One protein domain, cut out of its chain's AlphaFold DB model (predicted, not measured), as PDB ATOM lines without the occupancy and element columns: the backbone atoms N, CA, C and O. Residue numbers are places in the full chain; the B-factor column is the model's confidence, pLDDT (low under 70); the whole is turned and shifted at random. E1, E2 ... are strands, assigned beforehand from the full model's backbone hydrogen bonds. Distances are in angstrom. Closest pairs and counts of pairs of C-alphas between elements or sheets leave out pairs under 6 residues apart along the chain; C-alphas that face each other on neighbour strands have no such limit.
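This is residues 4 to 75 of the 80 residues of an uncharacterized protein of Thermococcus sp. AM4 (UniProt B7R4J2). The chain winds in flattened turns stacked side by side: neighbour strands E2 and E5 each fold back on themselves, with E1 beside E2 at one end and E3 and E4 beside E5 at the other. The printed part has 72 residues, with five named strands, E1 to E5, in one parallel, branched sheet, all strand. It is compact, radius of gyration of the C-alphas 11.3 A, spanning 30 by 20 by 20 A.

Find C-alpha 4 at (83.207, 56.577, 156.238), where E1, residues 4 to 7, begins. E2, residues 15 to 29, 13.9 A, bends at Met 21; E3 is residues 34 to 38, E4 45 to 47. E5, residues 58 to 74, 17.3 A, bends at Lys 66 and ends with C-alpha 74 at (82.204, 41.132, 150.571).

Within hydrogen-bond range, find N 6 and O 25 between E1 and E2, 2.8 A, and N 17 and O 61 between E2 and E5, 2.8 A. On the other side of E5, N 37 of E3 and O 60 of E5 are within hydrogen-bond range, 2.8 A, as are N 46 of E4 and O 69 of E5, 2.8 A.

The printed part has no cut and no long link. Residues 41 to 42 and 49 to 54 have pLDDT under 70.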
ATOM      1  N   LEU A   4      82.053  57.463 156.240       94.25
ATOM      2  CA  LEU A   4      83.207  56.577 156.238       94.25
ATOM      3  C   LEU A   4      82.805  55.232 155.638       94.25
ATOM      4  O   LEU A   4      81.699  54.742 155.861       94.25
ATOM      5  N   GLU A   5      83.716  54.645 154.881       94.62
ATOM      6  CA  GLU A   5      83.592  53.295 154.358       94.62
ATOM      7  C   GLU A   5      84.848  52.523 154.752       94.62
ATOM      8  O   GLU A   5      85.962  53.003 154.540       94.62
ATOM      9  N   LEU A   6      84.661  51.370 155.389       91.75
ATOM     10  CA  LEU A   6      85.729  50.499 155.860       91.75
ATOM     11  C   LEU A   6      85.518  49.105 155.291       91.75
ATOM     12  O   LEU A   6      84.454  48.517 155.465       91.75
ATOM     13  N   LYS A   7      86.558  48.575 154.655       91.94
ATOM     14  CA  LYS A   7      86.621  47.196 154.181       91.94
ATOM     15  C   LYS A   7      87.626  46.438 155.036       91.94
ATOM     16  O   LYS A   7      88.815  46.747 155.002       91.94
ATOM     17  N   VAL A   8      87.135  45.501 155.837       89.69
ATOM     18  CA  VAL A   8      87.964  44.627 156.674       89.69
ATOM     19  C   VAL A   8      88.493  43.508 155.790       89.69
ATOM     20  O   VAL A   8      87.712  42.880 155.082       89.69
ATOM     21  N   LEU A   9      89.809  43.299 155.802       88.50
ATOM     22  CA  LEU A   9      90.456  42.212 155.060       88.50
ATOM     23  C   LEU A   9      90.501  40.924 155.870       88.50
ATOM     24  O   LEU A   9      90.218  39.858 155.344       88.50
ATOM     25  N   GLU A  10      90.818  41.058 157.149       85.44
ATOM     26  CA  GLU A  10      90.928  39.968 158.103       85.44
ATOM     27  C   GLU A  10      90.604  40.527 159.488       85.44
ATOM     28  O   GLU A  10      90.908  41.691 159.785       85.44
ATOM     29  N   LEU A  11      89.940  39.722 160.315       84.75
ATOM     30  CA  LEU A  11      89.530  40.113 161.655       84.75
ATOM     31  C   LEU A  11      90.380  39.364 162.682       84.75
ATOM     32  O   LEU A  11      90.026  38.279 163.103       84.75
ATOM     33  N   GLU A  12      91.497  39.956 163.100       84.56
ATOM     34  CA  GLU A  12      92.380  39.346 164.110       84.56
ATOM     35  C   GLU A  12      92.011  39.748 165.551       84.56
ATOM     36  O   GLU A  12      92.517  39.190 166.527       84.56
ATOM     37  N   ALA A  13      91.154  40.759 165.710       86.31
ATOM     38  CA  ALA A  13      90.804  41.341 166.999       86.31
ATOM     39  C   ALA A  13      89.364  41.880 167.008       86.31
ATOM     40  O   ALA A  13      88.813  42.185 165.948       86.31
ATOM     41  N   PRO A  14      88.750  42.048 168.197       87.75
ATOM     42  CA  PRO A  14      87.442  42.680 168.316       87.75
ATOM     43  C   PRO A  14      87.425  44.103 167.746       87.75
ATOM     44  O   PRO A  14      88.401  44.845 167.876       87.75
ATOM     45  N   ILE A  15      86.290  44.504 167.173       90.06
ATOM     46  CA  ILE A  15      86.075  45.860 166.653       90.06
ATOM     47  C   ILE A  15      84.956  46.528 167.444       90.06
ATOM     48  O   ILE A  15      83.845  46.010 167.512       90.06
ATOM     49  N   ASP A  16      85.225  47.730 167.950       91.38
ATOM     50  CA  ASP A  16      84.209  48.601 168.533       91.38
ATOM     51  C   ASP A  16      83.980  49.815 167.620       91.38
ATOM     52  O   ASP A  16      84.890  50.593 167.325       91.38
ATOM     53  N   VAL A  17      82.738  49.992 167.172       90.44
ATOM     54  CA  VAL A  17      82.314  51.074 166.282       90.44
ATOM     55  C   VAL A  17      81.345  52.002 167.005       90.44
ATOM     56  O   VAL A  17      80.326  51.572 167.553       90.44
ATOM     57  N   SER A  18      81.605  53.309 166.921       90.06
ATOM     58  CA  SER A  18      80.662  54.328 167.375       90.06
ATOM     59  C   SER A  18      80.468  55.431 166.343       90.06
ATOM     60  O   SER A  18      81.424  56.089 165.928       90.06
ATOM     61  N   VAL A  19      79.216  55.657 165.942       90.62
ATOM     62  CA  VAL A  19      78.829  56.738 165.030       90.62
ATOM     63  C   VAL A  19      77.955  57.745 165.769       90.62
ATOM     64  O   VAL A  19      76.795  57.494 166.097       90.62
ATOM     65  N   VAL A  20      78.507  58.936 166.007       87.88
ATOM     66  CA  VAL A  20      77.793  60.012 166.710       87.88
ATOM     67  C   VAL A  20      76.931  60.830 165.744       87.88
ATOM     68  O   VAL A  20      75.751  61.046 166.009       87.88
ATOM     69  N   MET A  21      77.497  61.262 164.612       89.44
ATOM     70  CA  MET A  21      76.789  61.956 163.528       89.44
ATOM     71  C   MET A  21      77.371  61.559 162.169       89.44
ATOM     72  O   MET A  21      78.561  61.762 161.935       89.44
ATOM     73  N   GLY A  22      76.526  61.085 161.252       90.19
ATOM     74  CA  GLY A  22      76.937  60.697 159.897       90.19
ATOM     75  C   GLY A  22      76.677  59.227 159.590       90.19
ATOM     76  O   GLY A  22      75.758  58.637 160.155       90.19
ATOM     77  N   SER A  23      77.457  58.648 158.681       92.75
ATOM     78  CA  SER A  23      77.280  57.257 158.263       92.75
ATOM     79  C   SER A  23      78.587  56.478 158.207       92.75
ATOM     80  O   SER A  23      79.620  57.013 157.804       92.75
ATOM     81  N   LEU A  24      78.516  55.199 158.567       93.75
ATOM     82  CA  LEU A  24      79.559  54.210 158.341       93.75
ATOM     83  C   LEU A  24      79.004  53.056 157.509       93.75
ATOM     84  O   LEU A  24      77.936  52.534 157.819       93.75
ATOM     85  N   LYS A  25      79.766  52.626 156.508       94.12
ATOM     86  CA  LYS A  25      79.627  51.301 155.904       94.12
ATOM     87  C   LYS A  25      80.815  50.438 156.308       94.12
ATOM     88  O   LYS A  25      81.956  50.849 156.108       94.12
ATOM     89  N   LEU A  26      80.540  49.280 156.892       92.19
ATOM     90  CA  LEU A  26      81.524  48.282 157.287       92.19
ATOM     91  C   LEU A  26      81.319  47.037 156.427       92.19
ATOM     92  O   LEU A  26      80.273  46.403 156.512       92.19
ATOM     93  N   PHE A  27      82.316  46.701 155.620       91.12
ATOM     94  CA  PHE A  27      82.338  45.496 154.803       91.12
ATOM     95  C   PHE A  27      83.214  44.446 155.479       91.12
ATOM     96  O   PHE A  27      84.410  44.671 155.678       91.12
ATOM     97  N   LEU A  28      82.615  43.312 155.826       89.62
ATOM     98  CA  LEU A  28      83.287  42.159 156.424       89.62
ATOM     99  C   LEU A  28      83.508  41.066 155.369       89.62
ATOM    100  O   LEU A  28      82.660  40.917 154.492       89.62
ATOM    101  N   PRO A  29      84.603  40.296 155.431       87.38
ATOM    102  CA  PRO A  29      84.732  39.091 154.618       87.38
ATOM    103  C   PRO A  29      83.548  38.138 154.864       87.38
ATOM    104  O   PRO A  29      83.026  38.077 155.978       87.38
ATOM    105  N   GLU A  30      83.087  37.410 153.848       84.50
ATOM    106  CA  GLU A  30      81.992  36.431 154.009       84.50
ATOM    107  C   GLU A  30      82.349  35.275 154.953       84.50
ATOM    108  O   GLU A  30      81.501  34.761 155.676       84.50
ATOM    109  N   ASP A  31      83.618  34.889 154.987       81.81
ATOM    110  CA  ASP A  31      84.173  33.875 155.881       81.81
ATOM    111  C   ASP A  31      84.542  34.427 157.269       81.81
ATOM    112  O   ASP A  31      85.150  33.727 158.077       81.81
ATOM    113  N   CYS A  32      84.166  35.677 157.564       84.06
ATOM    114  CA  CYS A  32      84.436  36.309 158.845       84.06
ATOM    115  C   CYS A  32      83.652  35.634 159.978       84.06
ATOM    116  O   CYS A  32      82.426  35.760 160.079       84.06
ATOM    117  N   ASP A  33      84.393  34.986 160.877       85.69
ATOM    118  CA  ASP A  33      83.859  34.368 162.083       85.69
ATOM    119  C   ASP A  33      83.668  35.415 163.203       85.69
ATOM    120  O   ASP A  33      84.524  35.609 164.073       85.69
ATOM    121  N   ALA A  34      82.537  36.130 163.171       85.12
ATOM    122  CA  ALA A  34      82.240  37.179 164.144       85.12
ATOM    123  C   ALA A  34      80.779  37.230 164.603       85.12
ATOM    124  O   ALA A  34      79.838  37.096 163.820       85.12
ATOM    125  N   THR A  35      80.589  37.549 165.883       87.44
ATOM    126  CA  THR A  35      79.295  37.942 166.451       87.44
ATOM    127  C   THR A  35      79.151  39.460 166.403       87.44
ATOM    128  O   THR A  35      79.998  40.188 166.927       87.44
ATOM    129  N   VAL A  36      78.060  39.946 165.807       87.31
ATOM    130  CA  VAL A  36      77.744  41.379 165.760       87.31
ATOM    131  C   VAL A  36      76.750  41.733 166.863       87.31
ATOM    132  O   VAL A  36      75.618  41.252 166.880       87.31
ATOM    133  N   GLU A  37      77.165  42.610 167.769       88.62
ATOM    134  CA  GLU A  37      76.372  43.097 168.893       88.62
ATOM    135  C   GLU A  37      76.049  44.582 168.712       88.62
ATOM    136  O   GLU A  37      76.924  45.396 168.416       88.62
ATOM    137  N   VAL A  38      74.792  44.967 168.937       87.50
ATOM    138  CA  VAL A  38      74.377  46.376 168.909       87.50
ATOM    139  C   VAL A  38      74.185  46.865 170.338       87.50
ATOM    140  O   VAL A  38      73.286  46.417 171.047       87.50
ATOM    141  N   ALA A  39      75.033  47.797 170.763       80.19
ATOM    142  CA  ALA A  39      74.991  48.405 172.082       80.19
ATOM    143  C   ALA A  39      74.315  49.785 172.021       80.19
ATOM    144  O   ALA A  39      74.800  50.711 171.368       80.19
ATOM    145  N   GLY A  40      73.216  49.947 172.762       72.81
ATOM    146  CA  GLY A  40      72.514  51.226 172.894       72.81
ATOM    147  C   GLY A  40      71.378  51.397 171.886       72.81
ATOM    148  O   GLY A  40      70.507  50.535 171.792       72.81
ATOM    149  N   ASN A  41      71.336  52.540 171.193       69.62
ATOM    150  CA  ASN A  41      70.249  52.836 170.264       69.62
ATOM    151  C   ASN A  41      70.455  52.079 168.945       69.62
ATOM    152  O   ASN A  41      71.410  52.340 168.213       69.62
ATOM    153  N   ALA A  42      69.561  51.132 168.662       67.69
ATOM    154  CA  ALA A  42      69.562  50.377 167.414       67.69
ATOM    155  C   ALA A  42      69.046  51.205 166.225       67.69
ATOM    156  O   ALA A  42      69.224  50.796 165.076       67.69
ATOM    157  N   ASP A  43      68.441  52.373 166.480       72.50
ATOM    158  CA  ASP A  43      67.990  53.286 165.436       72.50
ATOM    159  C   ASP A  43      69.184  53.731 164.577       72.50
ATOM    160  O   ASP A  43      70.039  54.516 164.993       72.50
ATOM    161  N   GLY A  44      69.244  53.195 163.357       81.50
ATOM    162  CA  GLY A  44      70.295  53.476 162.384       81.50
ATOM    163  C   GLY A  44      71.311  52.355 162.181       81.50
ATOM    164  O   GLY A  44      72.212  52.538 161.372       81.50
ATOM    165  N   VAL A  45      71.198  51.197 162.837       86.19
ATOM    166  CA  VAL A  45      72.030  50.033 162.485       86.19
ATOM    167  C   VAL A  45      71.291  49.146 161.481       86.19
ATOM    168  O   VAL A  45      70.195  48.664 161.751       86.19
ATOM    169  N   ILE A  46      71.896  48.934 160.315       87.12
ATOM    170  CA  ILE A  46      71.410  48.057 159.248       87.12
ATOM    171  C   ILE A  46      72.413  46.912 159.110       87.12
ATOM    172  O   ILE A  46      73.583  47.141 158.810       87.12
ATOM    173  N   LEU A  47      71.955  45.684 159.342       85.38
ATOM    174  CA  LEU A  47      72.768  44.472 159.261       85.38
ATOM    175  C   LEU A  47      72.340  43.663 158.033       85.38
ATOM    176  O   LEU A  47      71.300  43.006 158.057       85.38
ATOM    177  N   ASN A  48      73.156  43.681 156.983       78.81
ATOM    178  CA  ASN A  48      73.040  42.798 155.822       78.81
ATOM    179  C   ASN A  48      73.941  41.567 156.015       78.81
ATOM    180  O   ASN A  48      74.726  41.192 155.155       78.81
ATOM    181  N   SER A  49      73.848  40.918 157.176       62.62
ATOM    182  CA  SER A  49      74.750  39.836 157.592       62.62
ATOM    183  C   SER A  49      74.350  38.454 157.072       62.62
ATOM    184  O   SER A  49      74.731  37.449 157.666       62.62
ATOM    185  N   GLY A  50      73.579  38.373 155.982       58.16
ATOM    186  CA  GLY A  50      73.065  37.109 155.434       58.16
ATOM    187  C   GLY A  50      74.144  36.090 155.038       58.16
ATOM    188  O   GLY A  50      73.795  34.989 154.621       58.16
ATOM    189  N   ARG A  51      75.428  36.447 155.160       56.19
ATOM    190  CA  ARG A  51      76.584  35.630 154.794       56.19
ATOM    191  C   ARG A  51      77.655  35.496 155.878       56.19
ATOM    192  O   ARG A  51      78.645  34.853 155.588       56.19
ATOM    193  N   LEU A  52      77.498  36.048 157.090       64.38
ATOM    194  CA  LEU A  52      78.495  35.809 158.149       64.38
ATOM    195  C   LEU A  52      78.387  34.355 158.627       64.38
ATOM    196  O   LEU A  52      77.353  33.942 159.158       64.38
ATOM    197  N   LEU A  53      79.442  33.578 158.395       61.03
ATOM    198  CA  LEU A  53      79.532  32.158 158.724       61.03
ATOM    199  C   LEU A  53      80.580  31.960 159.822       61.03
ATOM    200  O   LEU A  53      81.685  32.477 159.710       61.03
ATOM    201  N   GLY A  54      80.268  31.192 160.870       66.06
ATOM    202  CA  GLY A  54      81.254  30.909 161.914       66.06
ATOM    203  C   GLY A  54      80.680  30.539 163.279       66.06
ATOM    204  O   GLY A  54      79.472  30.368 163.451       66.06
ATOM    205  N   SER A  55      81.586  30.380 164.241       73.19
ATOM    206  CA  SER A  55      81.339  30.075 165.653       73.19
ATOM    207  C   SER A  55      81.071  31.306 166.539       73.19
ATOM    208  O   SER A  55      80.645  31.158 167.684       73.19
ATOM    209  N   GLY A  56      81.283  32.506 166.006       77.94
ATOM    210  CA  GLY A  56      81.341  33.782 166.702       77.94
ATOM    211  C   GLY A  56      82.673  34.068 167.407       77.94
ATOM    212  O   GLY A  56      82.621  34.676 168.476       77.94
ATOM    213  N   GLU A  57      83.828  33.635 166.881       83.50
ATOM    214  CA  GLU A  57      85.136  33.759 167.568       83.50
ATOM    215  C   GLU A  57      85.477  35.215 167.931       83.50
ATOM    216  O   GLU A  57      85.922  35.504 169.048       83.50
ATOM    217  N   HIS A  58      85.211  36.148 167.018       86.12
ATOM    218  CA  HIS A  58      85.441  37.570 167.239       86.12
ATOM    219  C   HIS A  58      84.151  38.330 167.556       86.12
ATOM    220  O   HIS A  58      83.044  37.932 167.196       86.12
ATOM    221  N   ARG A  59      84.290  39.482 168.220       89.50
ATOM    222  CA  ARG A  59      83.164  40.358 168.558       89.50
ATOM    223  C   ARG A  59      83.252  41.677 167.808       89.50
ATOM    224  O   ARG A  59      84.279  42.353 167.859       89.50
ATOM    225  N   ILE A  60      82.147  42.078 167.193       91.25
ATOM    226  CA  ILE A  60      81.971  43.402 166.601       91.25
ATOM    227  C   ILE A  60      80.862  44.115 167.362       91.25
ATOM    228  O   ILE A  60      79.705  43.709 167.296       91.25
ATOM    229  N   GLN A  61      81.200  45.183 168.076       92.00
ATOM    230  CA  GLN A  61      80.238  45.969 168.836       92.00
ATOM    231  C   GLN A  61      79.921  47.277 168.109       92.00
ATOM    232  O   GLN A  61      80.814  48.045 167.758       92.00
ATOM    233  N   LEU A  62      78.637  47.559 167.900       92.12
ATOM    234  CA  LEU A  62      78.158  48.715 167.146       92.12
ATOM    235  C   LEU A  62      77.330  49.641 168.035       92.12
ATOM    236  O   LEU A  62      76.487  49.182 168.800       92.12
ATOM    237  N   SER A  63      77.515  50.951 167.891       91.19
ATOM    238  CA  SER A  63      76.683  51.962 168.552       91.19
ATOM    239  C   SER A  63      76.430  53.165 167.642       91.19
ATOM    240  O   SER A  63      77.357  53.706 167.037       91.19
ATOM    241  N   SER A  64      75.174  53.609 167.555       89.88
ATOM    242  CA  SER A  64      74.786  54.824 166.830       89.88
ATOM    243  C   SER A  64      74.021  55.780 167.745       89.88
ATOM    244  O   SER A  64      73.222  55.353 168.577       89.88
ATOM    245  N   VAL A  65      74.270  57.086 167.605       87.38
ATOM    246  CA  VAL A  65      73.534  58.137 168.336       87.38
ATOM    247  C   VAL A  65      72.614  58.918 167.397       87.38
ATOM    248  O   VAL A  65      71.408  58.980 167.617       87.38
ATOM    249  N   LYS A  66      73.181  59.546 166.360       87.56
ATOM    250  CA  LYS A  66      72.466  60.271 165.292       87.56
ATOM    251  C   LYS A  66      73.099  59.972 163.934       87.56
ATOM    252  O   LYS A  66      73.436  60.879 163.167       87.56
ATOM    253  N   GLY A  67      73.324  58.693 163.664       87.69
ATOM    254  CA  GLY A  67      73.934  58.243 162.425       87.69
ATOM    255  C   GLY A  67      73.410  56.901 161.953       87.69
ATOM    256  O   GLY A  67      72.478  56.344 162.530       87.69
ATOM    257  N   VAL A  68      74.018  56.406 160.882       91.31
ATOM    258  CA  VAL A  68      73.687  55.107 160.299       91.31
ATOM    259  C   VAL A  68      74.944  54.252 160.219       91.31
ATOM    260  O   VAL A  68      75.968  54.712 159.720       91.31
ATOM    261  N   ILE A  69      74.874  53.016 160.695       92.56
ATOM    262  CA  ILE A  69      75.900  51.996 160.495       92.56
ATOM    263  C   ILE A  69      75.286  50.928 159.605       92.56
ATOM    264  O   ILE A  69      74.290  50.320 159.978       92.56
ATOM    265  N   VAL A  70      75.875  50.700 158.440       91.81
ATOM    266  CA  VAL A  70      75.536  49.567 157.580       91.81
ATOM    267  C   VAL A  70      76.664  48.560 157.689       91.81
ATOM    268  O   VAL A  70      77.812  48.912 157.427       91.81
ATOM    269  N   VAL A  71      76.346  47.331 158.074       91.12
ATOM    270  CA  VAL A  71      77.280  46.207 157.994       91.12
ATOM    271  C   VAL A  71      76.854  45.328 156.836       91.12
ATOM    272  O   VAL A  71      75.704  44.892 156.792       91.12
ATOM    273  N   ASP A  72      77.776  45.087 155.918       90.31
ATOM    274  CA  ASP A  72      77.592  44.221 154.762       90.31
ATOM    275  C   ASP A  72      78.770  43.251 154.644       90.31
ATOM    276  O   ASP A  72      79.785  43.399 155.332       90.31
ATOM    277  N   THR A  73      78.636  42.261 153.774       87.62
ATOM    278  CA  THR A  73      79.701  41.301 153.479       87.62
ATOM    279  C   THR A  73      80.289  41.527 152.089       87.62
ATOM    280  O   THR A  73      79.600  42.036 151.211       87.62
ATOM    281  N   TRP A  74      81.549  41.150 151.881       85.62
ATOM    282  CA  TRP A  74      82.204  41.132 150.571       85.62
ATOM    283  C   TRP A  74      82.981  39.823 150.395       85.62
ATOM    284  O   TRP A  74      83.539  39.295 151.359       85.62
ATOM    285  N   GLY A  75      83.043  39.304 149.173       73.94
ATOM    286  CA  GLY A  75      83.692  38.024 148.883       73.94
ATOM    287  C   GLY A  75      83.800  37.757 147.383       73.94
ATOM    288  O   GLY A  75      83.340  38.554 146.570       73.94
TER     289      GLY A  75